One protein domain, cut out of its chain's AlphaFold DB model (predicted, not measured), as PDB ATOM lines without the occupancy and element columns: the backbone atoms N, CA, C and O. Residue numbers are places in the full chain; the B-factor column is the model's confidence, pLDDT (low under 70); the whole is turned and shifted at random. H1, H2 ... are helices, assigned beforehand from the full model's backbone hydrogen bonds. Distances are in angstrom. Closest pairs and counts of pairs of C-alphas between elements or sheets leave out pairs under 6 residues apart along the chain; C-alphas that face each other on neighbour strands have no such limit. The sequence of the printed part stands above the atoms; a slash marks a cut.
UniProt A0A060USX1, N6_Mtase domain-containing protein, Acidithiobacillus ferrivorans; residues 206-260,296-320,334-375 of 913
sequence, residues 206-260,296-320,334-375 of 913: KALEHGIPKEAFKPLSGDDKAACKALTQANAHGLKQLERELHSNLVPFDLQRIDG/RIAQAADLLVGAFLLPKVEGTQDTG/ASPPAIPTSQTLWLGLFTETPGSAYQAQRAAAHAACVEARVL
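This is residues 206 to 260, 296 to 320 and 334 to 375 of the 913 residues of the protein "N6_Mtase domain-containing protein" of Acidithiobacillus ferrivorans (UniProt A0A060USX1). The long helix H3 runs along one side, H5 packs between it and H4, and H6 crosses H4 away from H3. Short H1 and H2 pack on H3. The printed part has 122 residues with six named helices, all helix, compact, radius of gyration of the C-alphas 13.8 A, spans 40 by 29 by 25 A.

Find C-alpha 206 at (180.285, 163.589, 247.627), where H1, residues 206 to 210, begins. Then come H2, 214 to 217, H3, 225 to 247, 33.0 A long, H4, 296 to 309, H5, 342 to 350, and H6, 356 to 372, ending at (201.131, 157.940, 250.904).

Look at the hub, H4: it touches H5 at a shallow tilt of 10 degrees, closest C-alphas Ala 300 and Leu 345, 5.8 A. Each O i to N i+4 pair is within hydrogen-bond range in H3, H5 and H6, 9 of 10 in H4, 0 of 1 in H1, with 2 of 2 O i to N i+3.

The printed part has two cuts: between residues 260 and 296, where 35 residues of the chain are not printed and C-alphas 260 and 296 are 11.4 A apart, and between residues 320 and 334, where 13 are not printed and C-alphas 320 and 334 are 17.0 A apart. pLDDT is under 70 at residues 249 to 258, 315 to 320 and 334 to 336.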
ATOM      1  N   LYS A 206     181.027 163.489 248.899       89.12
ATOM      2  CA  LYS A 206     180.285 163.589 247.627       89.12
ATOM      3  C   LYS A 206     181.169 163.385 246.400       89.12
ATOM      4  O   LYS A 206     180.667 163.062 245.326       89.12
ATOM      5  N   ALA A 207     182.491 163.502 246.532       91.19
ATOM      6  CA  ALA A 207     183.414 163.115 245.467       91.19
ATOM      7  C   ALA A 207     183.191 161.660 245.000       91.19
ATOM      8  O   ALA A 207     183.349 161.372 243.817       91.19
ATOM      9  N   LEU A 208     182.746 160.761 245.888       91.56
ATOM     10  CA  LEU A 208     182.457 159.360 245.558       91.56
ATOM     11  C   LEU A 208     181.280 159.198 244.581       91.56
ATOM     12  O   LEU A 208     181.260 158.239 243.810       91.56
ATOM     13  N   GLU A 209     180.329 160.137 244.566       88.69
ATOM     14  CA  GLU A 209     179.174 160.123 243.652       88.69
ATOM     15  C   GLU A 209     179.594 160.323 242.188       88.69
ATOM     16  O   GLU A 209     178.912 159.874 241.270       88.69
ATOM     17  N   HIS A 210     180.748 160.953 241.964       91.06
ATOM     18  CA  HIS A 210     181.281 161.249 240.635       91.06
ATOM     19  C   HIS A 210     182.122 160.099 240.060       91.06
ATOM     20  O   HIS A 210     182.574 160.170 238.916       91.06
ATOM     21  N   GLY A 211     182.344 159.035 240.838       92.88
ATOM     22  CA  GLY A 211     183.212 157.933 240.452       92.88
ATOM     23  C   GLY A 211     184.697 158.295 240.425       92.88
ATOM     24  O   GLY A 211     185.139 159.312 240.952       92.88
ATOM     25  N   ILE A 212     185.491 157.421 239.807       96.31
ATOM     26  CA  ILE A 212     186.921 157.653 239.592       96.31
ATOM     27  C   ILE A 212     187.091 158.378 238.248       96.31
ATOM     28  O   ILE A 212     186.673 157.833 237.217       96.31
ATOM     29  N   PRO A 213     187.716 159.569 238.206       95.50
ATOM     30  CA  PRO A 213     187.911 160.305 236.961       95.50
ATOM     31  C   PRO A 213     188.829 159.532 236.008       95.50
ATOM     32  O   PRO A 213     189.762 158.841 236.426       95.50
ATOM     33  N   LYS A 214     188.590 159.648 234.696       95.69
ATOM     34  CA  LYS A 214     189.395 158.940 233.678       95.69
ATOM     35  C   LYS A 214     190.871 159.363 233.721       95.69
ATOM     36  O   LYS A 214     191.753 158.588 233.366       95.69
ATOM     37  N   GLU A 215     191.134 160.580 234.175       95.62
ATOM     38  CA  GLU A 215     192.448 161.188 234.319       95.62
ATOM     39  C   GLU A 215     193.311 160.489 235.379       95.62
ATOM     40  O   GLU A 215     194.537 160.530 235.275       95.62
ATOM     41  N   ALA A 216     192.710 159.752 236.325       95.56
ATOM     42  CA  ALA A 216     193.442 158.882 237.253       95.56
ATOM     43  C   ALA A 216     194.255 157.788 236.528       95.56
ATOM     44  O   ALA A 216     195.241 157.279 237.062       95.56
ATOM     45  N   PHE A 217     193.866 157.454 235.291       95.38
ATOM     46  CA  PHE A 217     194.504 156.444 234.441       95.38
ATOM     47  C   PHE A 217     195.368 157.051 233.329       95.38
ATOM     48  O   PHE A 217     195.811 156.331 232.433       95.38
ATOM     49  N   LYS A 218     195.609 158.366 233.347       93.00
ATOM     50  CA  LYS A 218     196.533 159.018 232.413       93.00
ATOM     51  C   LYS A 218     197.950 158.456 232.623       93.00
ATOM     52  O   LYS A 218     198.393 158.422 233.766       93.00
ATOM     53  N   PRO A 219     198.674 158.055 231.560       90.88
ATOM     54  CA  PRO A 219     200.018 157.503 231.715       90.88
ATOM     55  C   PRO A 219     200.975 158.500 232.371       90.88
ATOM     56  O   PRO A 219     201.175 159.601 231.843       90.88
ATOM     57  N   LEU A 220     201.587 158.098 233.482       88.44
ATOM     58  CA  LEU A 220     202.701 158.793 234.119       88.44
ATOM     59  C   LEU A 220     204.037 158.167 233.688       88.44
ATOM     60  O   LEU A 220     204.091 157.155 232.986       88.44
ATOM     61  N   SER A 221     205.152 158.794 234.063       78.25
ATOM     62  CA  SER A 221     206.484 158.265 233.753       78.25
ATOM     63  C   SER A 221     206.668 156.866 234.348       78.25
ATOM     64  O   SER A 221     206.586 156.694 235.559       78.25
ATOM     65  N   GLY A 222     206.948 155.874 233.503       76.25
ATOM     66  CA  GLY A 222     207.118 154.475 233.909       76.25
ATOM     67  C   GLY A 222     205.824 153.651 233.967       76.25
ATOM     68  O   GLY A 222     205.908 152.458 234.238       76.25
ATOM     69  N   ASP A 223     204.666 154.245 233.661       85.25
ATOM     70  CA  ASP A 223     203.434 153.487 233.419       85.25
ATOM     71  C   ASP A 223     203.433 152.844 232.023       85.25
ATOM     72  O   ASP A 223     203.948 153.402 231.044       85.25
ATOM     73  N   ASP A 224     202.776 151.691 231.912       88.44
ATOM     74  CA  ASP A 224     202.453 151.060 230.643       88.44
ATOM     75  C   ASP A 224     201.250 151.753 229.981       88.44
ATOM     76  O   ASP A 224     200.125 151.789 230.487       88.44
ATOM     77  N   LYS A 225     201.475 152.288 228.779       90.94
ATOM     78  CA  LYS A 225     200.454 153.046 228.042       90.94
ATOM     79  C   LYS A 225     199.270 152.174 227.625       90.94
ATOM     80  O   LYS A 225     198.158 152.697 227.505       90.94
ATOM     81  N   ALA A 226     199.487 150.881 227.372       90.81
ATOM     82  CA  ALA A 226     198.401 149.969 227.028       90.81
ATOM     83  C   ALA A 226     197.503 149.709 228.251       90.81
ATOM     84  O   ALA A 226     196.279 149.800 228.121       90.81
ATOM     85  N   ALA A 227     198.095 149.517 229.433       89.56
ATOM     86  CA  ALA A 227     197.400 149.379 230.713       89.56
ATOM     87  C   ALA A 227     196.533 150.582 231.037       89.56
ATOM     88  O   ALA A 227     195.325 150.435 231.235       89.56
ATOM     89  N   CYS A 228     197.102 151.781 230.971       92.75
ATOM     90  CA  CYS A 228     196.364 153.031 231.127       92.75
ATOM     91  C   CYS A 228     195.144 153.122 230.197       92.75
ATOM     92  O   CYS A 228     194.046 153.487 230.626       92.75
ATOM     93  N   LYS A 229     195.310 152.765 228.915       93.75
ATOM     94  CA  LYS A 229     194.227 152.817 227.924       93.75
ATOM     95  C   LYS A 229     193.106 151.828 228.244       93.75
ATOM     96  O   LYS A 229     191.938 152.200 228.159       93.75
ATOM     97  N   ALA A 230     193.442 150.596 228.610       91.69
ATOM     98  CA  ALA A 230     192.448 149.588 228.964       91.69
ATOM     99  C   ALA A 230     191.709 149.936 230.262       91.69
ATOM    100  O   ALA A 230     190.481 149.869 230.300       91.69
ATOM    101  N   LEU A 231     192.426 150.408 231.287       93.69
ATOM    102  CA  LEU A 231     191.827 150.889 232.535       93.69
ATOM    103  C   LEU A 231     190.887 152.073 232.291       93.69
ATOM    104  O   LEU A 231     189.787 152.101 232.830       93.69
ATOM    105  N   THR A 232     191.264 153.001 231.408       95.12
ATOM    106  CA  THR A 232     190.393 154.114 230.995       95.12
ATOM    107  C   THR A 232     189.081 153.606 230.383       95.12
ATOM    108  O   THR A 232     188.006 154.122 230.694       95.12
ATOM    109  N   GLN A 233     189.148 152.584 229.524       93.00
ATOM    110  CA  GLN A 233     187.966 151.982 228.896       93.00
ATOM    111  C   GLN A 233     187.091 151.238 229.912       93.00
ATOM    112  O   GLN A 233     185.874 151.438 229.926       93.00
ATOM    113  N   ALA A 234     187.698 150.432 230.787       91.12
ATOM    114  CA  ALA A 234     187.001 149.727 231.860       91.12
ATOM    115  C   ALA A 234     186.317 150.709 232.826       91.12
ATOM    116  O   ALA A 234     185.142 150.549 233.162       91.12
ATOM    117  N   ASN A 235     187.012 151.786 233.199       95.62
ATOM    118  CA  ASN A 235     186.472 152.831 234.056       95.62
ATOM    119  C   ASN A 235     185.260 153.529 233.434       95.62
ATOM    120  O   ASN A 235     184.275 153.749 234.128       95.62
ATOM    121  N   ALA A 236     185.288 153.824 232.131       94.38
ATOM    122  CA  ALA A 236     184.156 154.450 231.447       94.38
ATOM    123  C   ALA A 236     182.888 153.575 231.469       94.38
ATOM    124  O   ALA A 236     181.776 154.100 231.535       94.38
ATOM    125  N   HIS A 237     183.037 152.247 231.422       90.06
ATOM    126  CA  HIS A 237     181.915 151.323 231.602       90.06
ATOM    127  C   HIS A 237     181.405 151.340 233.051       90.06
ATOM    128  O   HIS A 237     180.205 151.497 233.278       90.06
ATOM    129  N   GLY A 238     182.316 151.235 234.024       89.12
ATOM    130  CA  GLY A 238     181.981 151.286 235.448       89.12
ATOM    131  C   GLY A 238     181.305 152.589 235.874       89.12
ATOM    132  O   GLY A 238     180.358 152.558 236.654       89.12
ATOM    133  N   LEU A 239     181.736 153.722 235.319       92.38
ATOM    134  CA  LEU A 239     181.176 155.039 235.612       92.38
ATOM    135  C   LEU A 239     179.711 155.135 235.176       92.38
ATOM    136  O   LEU A 239     178.865 155.525 235.969       92.38
ATOM    137  N   LYS A 240     179.378 154.674 233.963       90.62
ATOM    138  CA  LYS A 240     177.982 154.631 233.488       90.62
ATOM    139  C   LYS A 240     177.089 153.759 234.368       90.62
ATOM    140  O   LYS A 240     175.906 154.050 234.532       90.62
ATOM    141  N   GLN A 241     177.634 152.660 234.892       85.12
ATOM    142  CA  GLN A 241     176.908 151.787 235.810       85.12
ATOM    143  C   GLN A 241     176.660 152.484 237.152       85.12
ATOM    144  O   GLN A 241     175.529 152.466 237.633       85.12
ATOM    145  N   LEU A 242     177.681 153.139 237.712       86.62
ATOM    146  CA  LEU A 242     177.567 153.936 238.933       86.62
ATOM    147  C   LEU A 242     176.529 155.058 238.777       86.62
ATOM    148  O   LEU A 242     175.611 155.154 239.586       86.62
ATOM    149  N   GLU A 243     176.622 155.844 237.699       87.56
ATOM    150  CA  GLU A 243     175.672 156.915 237.377       87.56
ATOM    151  C   GLU A 243     174.238 156.379 237.301       87.56
ATOM    152  O   GLU A 243     173.337 156.935 237.925       87.56
ATOM    153  N   ARG A 244     174.013 155.273 236.582       86.12
ATOM    154  CA  ARG A 244     172.678 154.677 236.432       86.12
ATOM    155  C   ARG A 244     172.049 154.294 237.773       86.12
ATOM    156  O   ARG A 244     170.848 154.499 237.939       86.12
ATOM    157  N   GLU A 245     172.824 153.731 238.694       80.31
ATOM    158  CA  GLU A 245     172.316 153.306 240.004       80.31
ATOM    159  C   GLU A 245     172.101 154.480 240.964       80.31
ATOM    160  O   GLU A 245     171.119 154.494 241.700       80.31
ATOM    161  N   LEU A 246     172.943 155.516 240.908       78.00
ATOM    162  CA  LEU A 246     172.703 156.751 241.662       78.00
ATOM    163  C   LEU A 246     171.395 157.435 241.223       78.00
ATOM    164  O   LEU A 246     170.631 157.904 242.063       78.00
ATOM    165  N   HIS A 247     171.084 157.432 239.921       77.81
ATOM    166  CA  HIS A 247     169.848 158.023 239.384       77.81
ATOM    167  C   HIS A 247     168.590 157.178 239.633       77.81
ATOM    168  O   HIS A 247     167.477 157.699 239.538       77.81
ATOM    169  N   SER A 248     168.723 155.879 239.920       73.12
ATOM    170  CA  SER A 248     167.573 154.982 240.093       73.12
ATOM    171  C   SER A 248     166.890 155.126 241.464       73.12
ATOM    172  O   SER A 248     165.860 154.489 241.684       73.12
ATOM    173  N   ASN A 249     167.418 155.964 242.377       57.81
ATOM    174  CA  ASN A 249     166.971 156.114 243.775       57.81
ATOM    175  C   ASN A 249     166.878 154.780 244.551       57.81
ATOM    176  O   ASN A 249     166.282 154.725 245.624       57.81
ATOM    177  N   LEU A 250     167.496 153.705 244.048       54.62
ATOM    178  CA  LEU A 250     167.614 152.405 244.722       54.62
ATOM    179  C   LEU A 250     168.788 152.378 245.714       54.62
ATOM    180  O   LEU A 250     169.250 151.306 246.095       54.62
ATOM    181  N   VAL A 251     169.281 153.548 246.125       53.25
ATOM    182  CA  VAL A 251     170.431 153.712 247.014       53.25
ATOM    183  C   VAL A 251     169.975 153.512 248.467       53.25
ATOM    184  O   VAL A 251     169.267 154.365 248.998       53.25
ATOM    185  N   PRO A 252     170.376 152.427 249.160       50.22
ATOM    186  CA  PRO A 252     170.039 152.223 250.570       50.22
ATOM    187  C   PRO A 252     170.987 152.983 251.513       50.22
ATOM    188  O   PRO A 252     170.858 152.872 252.730       50.22
ATOM    189  N   PHE A 253     171.989 153.683 250.967       54.88
ATOM    190  CA  PHE A 253     173.152 154.170 251.699       54.88
ATOM    191  C   PHE A 253     173.250 155.694 251.618       54.88
ATOM    192  O   PHE A 253     173.477 156.257 250.550       54.88
ATOM    193  N   ASP A 254     173.077 156.363 252.754       63.25
ATOM    194  CA  ASP A 254     173.321 157.796 252.857       63.25
ATOM    195  C   ASP A 254     174.836 158.040 252.852       63.25
ATOM    196  O   ASP A 254     175.504 157.823 253.860       63.25
ATOM    197  N   LEU A 255     175.394 158.470 251.716       62.78
ATOM    198  CA  LEU A 255     176.806 158.867 251.607       62.78
ATOM    199  C   LEU A 255     177.149 160.069 252.508       62.78
ATOM    200  O   LEU A 255     178.325 160.337 252.747       62.78
ATOM    201  N   GLN A 256     176.137 160.777 253.024       58.72
ATOM    202  CA  GLN A 256     176.287 161.852 254.006       58.72
ATOM    203  C   GLN A 256     176.299 161.329 255.444       58.72
ATOM    204  O   GLN A 256     176.641 162.079 256.361       58.72
ATOM    205  N   ARG A 257     175.965 160.051 255.674       66.75
ATOM    206  CA  ARG A 257     176.144 159.425 256.979       66.75
ATOM    207  C   ARG A 257     177.639 159.334 257.246       66.75
ATOM    208  O   ARG A 257     178.350 158.505 256.688       66.75
ATOM    209  N   ILE A 258     178.097 160.194 258.143       65.75
ATOM    210  CA  ILE A 258     179.477 160.201 258.599       65.75
ATOM    211  C   ILE A 258     179.683 158.977 259.495       65.75
ATOM    212  O   ILE A 258     179.317 158.966 260.677       65.75
ATOM    213  N   ASP A 259     180.225 157.917 258.903       70.94
ATOM    214  CA  ASP A 259     180.602 156.715 259.633       70.94
ATOM    215  C   ASP A 259     181.560 157.067 260.778       70.94
ATOM    216  O   ASP A 259     182.428 157.931 260.665       70.94
ATOM    217  N   GLY A 260     181.362 156.417 261.926       78.38
ATOM    218  CA  GLY A 260     182.195 156.633 263.107       78.38
ATOM    219  C   GLY A 260     181.804 157.817 264.005       78.38
ATOM    220  O   GLY A 260     182.276 157.871 265.137       78.38
ATOM    221  N   ARG A 296     182.599 150.909 254.759       87.06
ATOM    222  CA  ARG A 296     182.429 150.912 253.298       87.06
ATOM    223  C   ARG A 296     182.812 152.256 252.684       87.06
ATOM    224  O   ARG A 296     183.396 152.270 251.605       87.06
ATOM    225  N   ILE A 297     182.519 153.366 253.366       88.81
ATOM    226  CA  ILE A 297     182.886 154.706 252.895       88.81
ATOM    227  C   ILE A 297     184.407 154.879 252.933       88.81
ATOM    228  O   ILE A 297     184.975 155.364 251.958       88.81
ATOM    229  N   ALA A 298     185.077 154.449 254.008       90.25
ATOM    230  CA  ALA A 298     186.539 154.512 254.091       90.25
ATOM    231  C   ALA A 298     187.200 153.709 252.964       90.25
ATOM    232  O   ALA A 298     188.061 154.218 252.251       90.25
ATOM    233  N   GLN A 299     186.713 152.491 252.722       91.69
ATOM    234  CA  GLN A 299     187.187 151.654 251.619       91.69
ATOM    235  C   GLN A 299     186.931 152.302 250.253       91.69
ATOM    236  O   GLN A 299     187.800 152.270 249.388       91.69
ATOM    237  N   ALA A 300     185.761 152.906 250.044       93.12
ATOM    238  CA  ALA A 300     185.428 153.627 248.819       93.12
ATOM    239  C   ALA A 300     186.342 154.844 248.584       93.12
ATOM    240  O   ALA A 300     186.786 155.078 247.458       93.12
ATOM    241  N   ALA A 301     186.660 155.586 249.644       94.31
ATOM    242  CA  ALA A 301     187.572 156.722 249.602       94.31
ATOM    243  C   ALA A 301     189.006 156.293 249.245       94.31
ATOM    244  O   ALA A 301     189.604 156.884 248.337       94.31
ATOM    245  N   ASP A 302     189.498 155.211 249.856       95.88
ATOM    246  CA  ASP A 302     190.787 154.598 249.518       95.88
ATOM    247  C   ASP A 302     190.812 154.108 248.065       95.88
ATOM    248  O   ASP A 302     191.802 154.301 247.368       95.88
ATOM    249  N   LEU A 303     189.731 153.495 247.566       96.50
ATOM    250  CA  LEU A 303     189.643 153.043 246.171       96.50
ATOM    251  C   LEU A 303     189.785 154.209 245.183       96.50
ATOM    252  O   LEU A 303     190.505 154.082 244.191       96.50
ATOM    253  N   LEU A 304     189.127 155.344 245.448       97.12
ATOM    254  CA  LEU A 304     189.202 156.530 244.591       97.12
ATOM    255  C   LEU A 304     190.620 157.107 244.569       97.12
ATOM    256  O   LEU A 304     191.182 157.310 243.492       97.12
ATOM    257  N   VAL A 305     191.215 157.355 245.736       97.69
ATOM    258  CA  VAL A 305     192.556 157.962 245.820       97.69
ATOM    259  C   VAL A 305     193.636 156.969 245.387       97.69
ATOM    260  O   VAL A 305     194.542 157.323 244.633       97.69
ATOM    261  N   GLY A 306     193.504 155.698 245.759       96.62
ATOM    262  CA  GLY A 306     194.398 154.615 245.360       96.62
ATOM    263  C   GLY A 306     194.477 154.428 243.844       96.62
ATOM    264  O   GLY A 306     195.557 154.136 243.330       96.62
ATOM    265  N   ALA A 307     193.392 154.683 243.097       96.62
ATOM    266  CA  ALA A 307     193.436 154.690 241.631       96.62
ATOM    267  C   ALA A 307     194.427 155.715 241.068       96.62
ATOM    268  O   ALA A 307     195.008 155.460 240.016       96.62
ATOM    269  N   PHE A 308     194.663 156.843 241.743       96.62
ATOM    270  CA  PHE A 308     195.702 157.797 241.348       96.62
ATOM    271  C   PHE A 308     197.099 157.297 241.716       96.62
ATOM    272  O   PHE A 308     198.006 157.383 240.889       96.62
ATOM    273  N   LEU A 309     197.258 156.753 242.924       94.81
ATOM    274  CA  LEU A 309     198.558 156.441 243.530       94.81
ATOM    275  C   LEU A 309     199.229 155.172 242.995       94.81
ATOM    276  O   LEU A 309     200.452 155.122 242.908       94.81
ATOM    277  N   LEU A 310     198.452 154.144 242.651       92.81
ATOM    278  CA  LEU A 310     199.005 152.856 242.224       92.81
ATOM    279  C   LEU A 310     199.685 152.962 240.847       92.81
ATOM    280  O   LEU A 310     199.100 153.580 239.961       92.81
ATOM    281  N   PRO A 311     200.855 152.347 240.603       89.62
ATOM    282  CA  PRO A 311     201.509 152.376 239.291       89.62
ATOM    283  C   PRO A 311     200.785 151.485 238.267       89.62
ATOM    284  O   PRO A 311     200.348 150.377 238.582       89.62
ATOM    285  N   LYS A 312     200.658 151.950 237.019       88.94
ATOM    286  CA  LYS A 312     199.884 151.292 235.945       88.94
ATOM    287  C   LYS A 312     200.826 150.460 235.074       88.94
ATOM    288  O   LYS A 312     201.112 150.826 233.942       88.94
ATOM    289  N   VAL A 313     201.352 149.361 235.607       85.38
ATOM    290  CA  VAL A 313     202.343 148.510 234.914       85.38
ATOM    291  C   VAL A 313     201.703 147.420 234.040       85.38
ATOM    292  O   VAL A 313     200.493 147.186 234.089       85.38
ATOM    293  N   GLU A 314     202.504 146.730 233.227       74.88
ATOM    294  CA  GLU A 314     202.049 145.586 232.427       74.88
ATOM    295  C   GLU A 314     201.431 144.490 233.324       74.88
ATOM    296  O   GLU A 314     201.896 144.237 234.434       74.88
ATOM    297  N   GLY A 315     200.331 143.873 232.881       66.56
ATOM    298  CA  GLY A 315     199.588 142.870 233.661       66.56
ATOM    299  C   GLY A 315     198.585 143.430 234.686       66.56
ATOM    300  O   GLY A 315     197.765 142.673 235.195       66.56
ATOM    301  N   THR A 316     198.551 144.746 234.936       67.44
ATOM    302  CA  THR A 316     197.541 145.379 235.826       67.44
ATOM    303  C   THR A 316     196.105 145.356 235.277       67.44
ATOM    304  O   THR A 316     195.155 145.643 236.001       67.44
ATOM    305  N   GLN A 317     195.935 145.013 233.996       56.25
ATOM    306  CA  GLN A 317     194.642 144.950 233.303       56.25
ATOM    307  C   GLN A 317     193.877 143.643 233.557       56.25
ATOM    308  O   GLN A 317     192.685 143.560 233.243       56.25
ATOM    309  N   ASP A 318     194.562 142.617 234.067       52.97
ATOM    310  CA  ASP A 318     194.048 141.252 234.113       52.97
ATOM    311  C   ASP A 318     193.099 141.090 235.310       52.97
ATOM    312  O   ASP A 318     193.455 140.681 236.413       52.97
ATOM    313  N   THR A 319     191.854 141.510 235.099       47.50
ATOM    314  CA  THR A 319     190.790 141.601 236.114       47.50
ATOM    315  C   THR A 319     190.159 140.250 236.477       47.50
ATOM    316  O   THR A 319     189.165 140.199 237.199       47.50
ATOM    317  N   GLY A 320     190.767 139.141 236.057       46.78
ATOM    318  CA  GLY A 320     190.392 137.798 236.479       46.78
ATOM    319  C   GLY A 320     190.527 136.780 235.355       46.78
ATOM    320  O   GLY A 320     189.920 136.935 234.303       46.78
ATOM    321  N   ALA A 334     206.712 140.916 243.403       53.28
ATOM    322  CA  ALA A 334     205.386 141.523 243.533       53.28
ATOM    323  C   ALA A 334     204.568 141.317 242.250       53.28
ATOM    324  O   ALA A 334     204.966 141.754 241.173       53.28
ATOM    325  N   SER A 335     203.415 140.649 242.359       58.41
ATOM    326  CA  SER A 335     202.396 140.657 241.302       58.41
ATOM    327  C   SER A 335     202.000 142.103 240.956       58.41
ATOM    328  O   SER A 335     202.029 142.956 241.848       58.41
ATOM    329  N   PRO A 336     201.619 142.400 239.699       66.62
ATOM    330  CA  PRO A 336     201.169 143.739 239.326       66.62
ATOM    331  C   PRO A 336     200.001 144.185 240.228       66.62
ATOM    332  O   PRO A 336     199.130 143.367 240.542       66.62
ATOM    333  N   PRO A 337     199.969 145.455 240.672       72.44
ATOM    334  CA  PRO A 337     198.923 145.938 241.563       72.44
ATOM    335  C   PRO A 337     197.550 145.887 240.888       72.44
ATOM    336  O   PRO A 337     197.381 146.306 239.745       72.44
ATOM    337  N   ALA A 338     196.541 145.413 241.618       86.12
ATOM    338  CA  ALA A 338     195.167 145.417 241.140       86.12
ATOM    339  C   ALA A 338     194.597 146.846 241.224       86.12
ATOM    340  O   ALA A 338     194.341 147.354 242.315       86.12
ATOM    341  N   ILE A 339     194.409 147.504 240.078       91.38
ATOM    342  CA  ILE A 339     193.990 148.913 240.032       91.38
ATOM    343  C   ILE A 339     192.462 149.018 240.153       91.38
ATOM    344  O   ILE A 339     191.753 148.364 239.380       91.38
ATOM    345  N   PRO A 340     191.924 149.828 241.082       94.94
ATOM    346  CA  PRO A 340     190.487 150.040 241.188       94.94
ATOM    347  C   PRO A 340     189.945 150.934 240.064       94.94
ATOM    348  O   PRO A 340     190.626 151.817 239.547       94.94
ATOM    349  N   THR A 341     188.683 150.709 239.695       95.31
ATOM    350  CA  THR A 341     187.929 151.529 238.730       95.31
ATOM    351  C   THR A 341     186.600 151.978 239.338       95.31
ATOM    352  O   THR A 341     186.213 151.511 240.410       95.31
ATOM    353  N   SER A 342     185.840 152.822 238.639       95.19
ATOM    354  CA  SER A 342     184.474 153.182 239.050       95.19
ATOM    355  C   SER A 342     183.553 151.964 239.210       95.19
ATOM    356  O   SER A 342     182.633 151.996 240.020       95.19
ATOM    357  N   GLN A 343     183.823 150.852 238.510       92.06
ATOM    358  CA  GLN A 343     183.111 149.592 238.738       92.06
ATOM    359  C   GLN A 343     183.469 148.976 240.098       92.06
ATOM    360  O   GLN A 343     182.594 148.469 240.793       92.06
ATOM    361  N   THR A 344     184.743 149.025 240.491       93.19
ATOM    362  CA  THR A 344     185.202 148.576 241.815       93.19
ATOM    363  C   THR A 344     184.566 149.413 242.920       93.19
ATOM    364  O   THR A 344     184.084 148.859 243.906       93.19
ATOM    365  N   LEU A 345     184.521 150.734 242.731       91.38
ATOM    366  CA  LEU A 345     183.856 151.659 243.645       91.38
ATOM    367  C   LEU A 345     182.367 151.316 243.794       91.38
ATOM    368  O   LEU A 345     181.876 151.161 244.909       91.38
ATOM    369  N   TRP A 346     181.673 151.111 242.672       88.94
ATOM    370  CA  TRP A 346     180.282 150.664 242.661       88.94
ATOM    371  C   TRP A 346     180.093 149.335 243.418       88.94
ATOM    372  O   TRP A 346     179.213 149.231 244.272       88.94
ATOM    373  N   LEU A 347     180.946 148.333 243.177       88.75
ATOM    374  CA  LEU A 347     180.893 147.057 243.901       88.75
ATOM    375  C   LEU A 347     181.024 147.260 245.419       88.75
ATOM    376  O   LEU A 347     180.256 146.665 246.171       88.75
ATOM    377  N   GLY A 348     181.953 148.107 245.867       86.62
ATOM    378  CA  GLY A 348     182.174 148.373 247.293       86.62
ATOM    379  C   GLY A 348     181.015 149.097 247.979       86.62
ATOM    380  O   GLY A 348     180.706 148.810 249.136       86.62
ATOM    381  N   LEU A 349     180.347 150.001 247.262       84.19
ATOM    382  CA  LEU A 349     179.225 150.773 247.798       84.19
ATOM    383  C   LEU A 349     177.912 149.973 247.817       84.19
ATOM    384  O   LEU A 349     177.157 150.060 248.786       84.19
ATOM    385  N   PHE A 350     177.646 149.175 246.777       81.44
ATOM    386  CA  PHE A 350     176.310 148.611 246.531       81.44
ATOM    387  C   PHE A 350     176.219 147.083 246.622       81.44
ATOM    388  O   PHE A 350     175.113 146.545 246.610       81.44
ATOM    389  N   THR A 351     177.337 146.357 246.726       80.94
ATOM    390  CA  THR A 351     177.327 144.885 246.810       80.94
ATOM    391  C   THR A 351     177.643 144.416 248.228       80.94
ATOM    392  O   THR A 351     178.662 144.788 248.798       80.94
ATOM    393  N   GLU A 352     176.795 143.557 248.807       76.12
ATOM    394  CA  GLU A 352     176.996 143.070 250.182       76.12
ATOM    395  C   GLU A 352     178.232 142.179 250.341       76.12
ATOM    396  O   GLU A 352     178.913 142.246 251.360       76.12
ATOM    397  N   THR A 353     178.526 141.334 249.350       78.00
ATOM    398  CA  THR A 353     179.682 140.423 249.374       78.00
ATOM    399  C   THR A 353     180.441 140.492 248.046       78.00
ATOM    400  O   THR A 353     180.205 139.679 247.149       78.00
ATOM    401  N   PRO A 354     181.332 141.482 247.873       78.69
ATOM    402  CA  PRO A 354     182.135 141.601 246.662       78.69
ATOM    403  C   PRO A 354     183.110 140.421 246.496       78.69
ATOM    404  O   PRO A 354     183.627 139.884 247.476       78.69
ATOM    405  N   GLY A 355     183.387 140.028 245.248       85.12
ATOM    406  CA  GLY A 355     184.265 138.894 244.923       85.12
ATOM    407  C   GLY A 355     185.760 139.121 245.213       85.12
ATOM    408  O   GLY A 355     186.189 140.200 245.622       85.12
ATOM    409  N   SER A 356     186.588 138.106 244.947       84.19
ATOM    410  CA  SER A 356     188.038 138.129 245.225       84.19
ATOM    411  C   SER A 356     188.803 139.239 244.491       84.19
ATOM    412  O   SER A 356     189.718 139.823 245.066       84.19
ATOM    413  N   ALA A 357     188.401 139.580 243.261       83.88
ATOM    414  CA  ALA A 357     189.003 140.670 242.491       83.88
ATOM    415  C   ALA A 357     188.836 142.039 243.181       83.88
ATOM    416  O   ALA A 357     189.797 142.801 243.273       83.88
ATOM    417  N   TYR A 358     187.654 142.312 243.748       88.81
ATOM    418  CA  TYR A 358     187.416 143.525 244.537       88.81
ATOM    419  C   TYR A 358     188.334 143.577 245.760       88.81
ATOM    420  O   TYR A 358     188.930 144.614 246.036       88.81
ATOM    421  N   GLN A 359     188.490 142.460 246.478       89.06
ATOM    422  CA  GLN A 359     189.336 142.422 247.674       89.06
ATOM    423  C   GLN A 359     190.807 142.702 247.348       89.06
ATOM    424  O   GLN A 359     191.462 143.419 248.100       89.06
ATOM    425  N   ALA A 360     191.307 142.203 246.213       89.12
ATOM    426  CA  ALA A 360     192.659 142.507 245.748       89.12
ATOM    427  C   ALA A 360     192.829 144.000 245.411       89.12
ATOM    428  O   ALA A 360     193.797 144.617 245.852       89.12
ATOM    429  N   GLN A 361     191.871 144.596 244.690       92.06
ATOM    430  CA  GLN A 361     191.893 146.027 244.352       92.06
ATOM    431  C   GLN A 361     191.800 146.913 245.599       92.06
ATOM    432  O   GLN A 361     192.544 147.881 245.729       92.06
ATOM    433  N   ARG A 362     190.929 146.554 246.549       92.06
ATOM    434  CA  ARG A 362     190.781 147.243 247.836       92.06
ATOM    435  C   ARG A 362     192.060 147.177 248.659       92.06
ATOM    436  O   ARG A 362     192.498 148.201 249.166       92.06
ATOM    437  N   ALA A 363     192.667 145.997 248.781       91.94
ATOM    438  CA  ALA A 363     193.908 145.827 249.532       91.94
ATOM    439  C   ALA A 363     195.063 146.634 248.918       91.94
ATOM    440  O   ALA A 363     195.801 147.286 249.653       91.94
ATOM    441  N   ALA A 364     195.185 146.640 247.586       92.19
ATOM    442  CA  ALA A 364     196.190 147.438 246.886       92.19
ATOM    443  C   ALA A 364     195.964 148.945 247.094       92.19
ATOM    444  O   ALA A 364     196.899 149.665 247.440       92.19
ATOM    445  N   ALA A 365     194.723 149.413 246.931       94.62
ATOM    446  CA  ALA A 365     194.367 150.816 247.122       94.62
ATOM    447  C   ALA A 365     194.618 151.287 248.561       94.62
ATOM    448  O   ALA A 365     195.252 152.320 248.760       94.62
ATOM    449  N   HIS A 366     194.202 150.492 249.551       94.44
ATOM    450  CA  HIS A 366     194.444 150.766 250.965       94.44
ATOM    451  C   HIS A 366     195.944 150.833 251.280       94.44
ATOM    452  O   HIS A 366     196.399 151.786 251.905       94.44
ATOM    453  N   ALA A 367     196.737 149.871 250.793       93.75
ATOM    454  CA  ALA A 367     198.186 149.872 250.995       93.75
ATOM    455  C   ALA A 367     198.852 151.129 250.410       93.75
ATOM    456  O   ALA A 367     199.666 151.757 251.087       93.75
ATOM    457  N   ALA A 368     198.461 151.539 249.198       93.25
ATOM    458  CA  ALA A 368     198.960 152.766 248.578       93.25
ATOM    459  C   ALA A 368     198.546 154.024 249.359       93.25
ATOM    460  O   ALA A 368     199.351 154.942 249.519       93.25
ATOM    461  N   CYS A 369     197.316 154.065 249.880       95.50
ATOM    462  CA  CYS A 369     196.833 155.182 250.689       95.50
ATOM    463  C   CYS A 369     197.573 155.282 252.030       95.50
ATOM    464  O   CYS A 369     197.990 156.375 252.414       95.50
ATOM    465  N   VAL A 370     197.826 154.154 252.703       94.06
ATOM    466  CA  VAL A 370     198.627 154.094 253.938       94.06
ATOM    467  C   VAL A 370     200.067 154.548 253.686       94.06
ATOM    468  O   VAL A 370     200.595 155.365 254.441       94.06
ATOM    469  N   GLU A 371     200.701 154.075 252.610       91.88
ATOM    470  CA  GLU A 371     202.068 154.470 252.246       91.88
ATOM    471  C   GLU A 371     202.174 155.972 251.946       91.88
ATOM    472  O   GLU A 371     203.104 156.645 252.401       91.88
ATOM    473  N   ALA A 372     201.198 156.517 251.218       92.69
ATOM    474  CA  ALA A 372     201.131 157.940 250.904       92.69
ATOM    475  C   ALA A 372     200.609 158.804 252.066       92.69
ATOM    476  O   ALA A 372     200.629 160.028 251.954       92.69
ATOM    477  N   ARG A 373     200.191 158.185 253.182       95.62
ATOM    478  CA  ARG A 373     199.573 158.836 254.349       95.62
ATOM    479  C   ARG A 373     198.338 159.658 253.979       95.62
ATOM    480  O   ARG A 373     198.177 160.774 254.455       95.62
ATOM    481  N   VAL A 374     197.484 159.125 253.111       96.94
ATOM    482  CA  VAL A 374     196.236 159.779 252.694       96.94
ATOM    483  C   VAL A 374     195.382 160.126 253.913       96.94
ATOM    484  O   VAL A 374     195.166 159.285 254.784       96.94
ATOM    485  N   LEU A 375     194.861 161.353 253.947       96.81
ATOM    486  CA  LEU A 375     193.946 161.827 254.977       96.81
ATOM    487  C   LEU A 375     192.580 162.165 254.367       96.81
ATOM    488  O   LEU A 375     192.394 163.183 253.696       96.81
TER     489      LEU A 375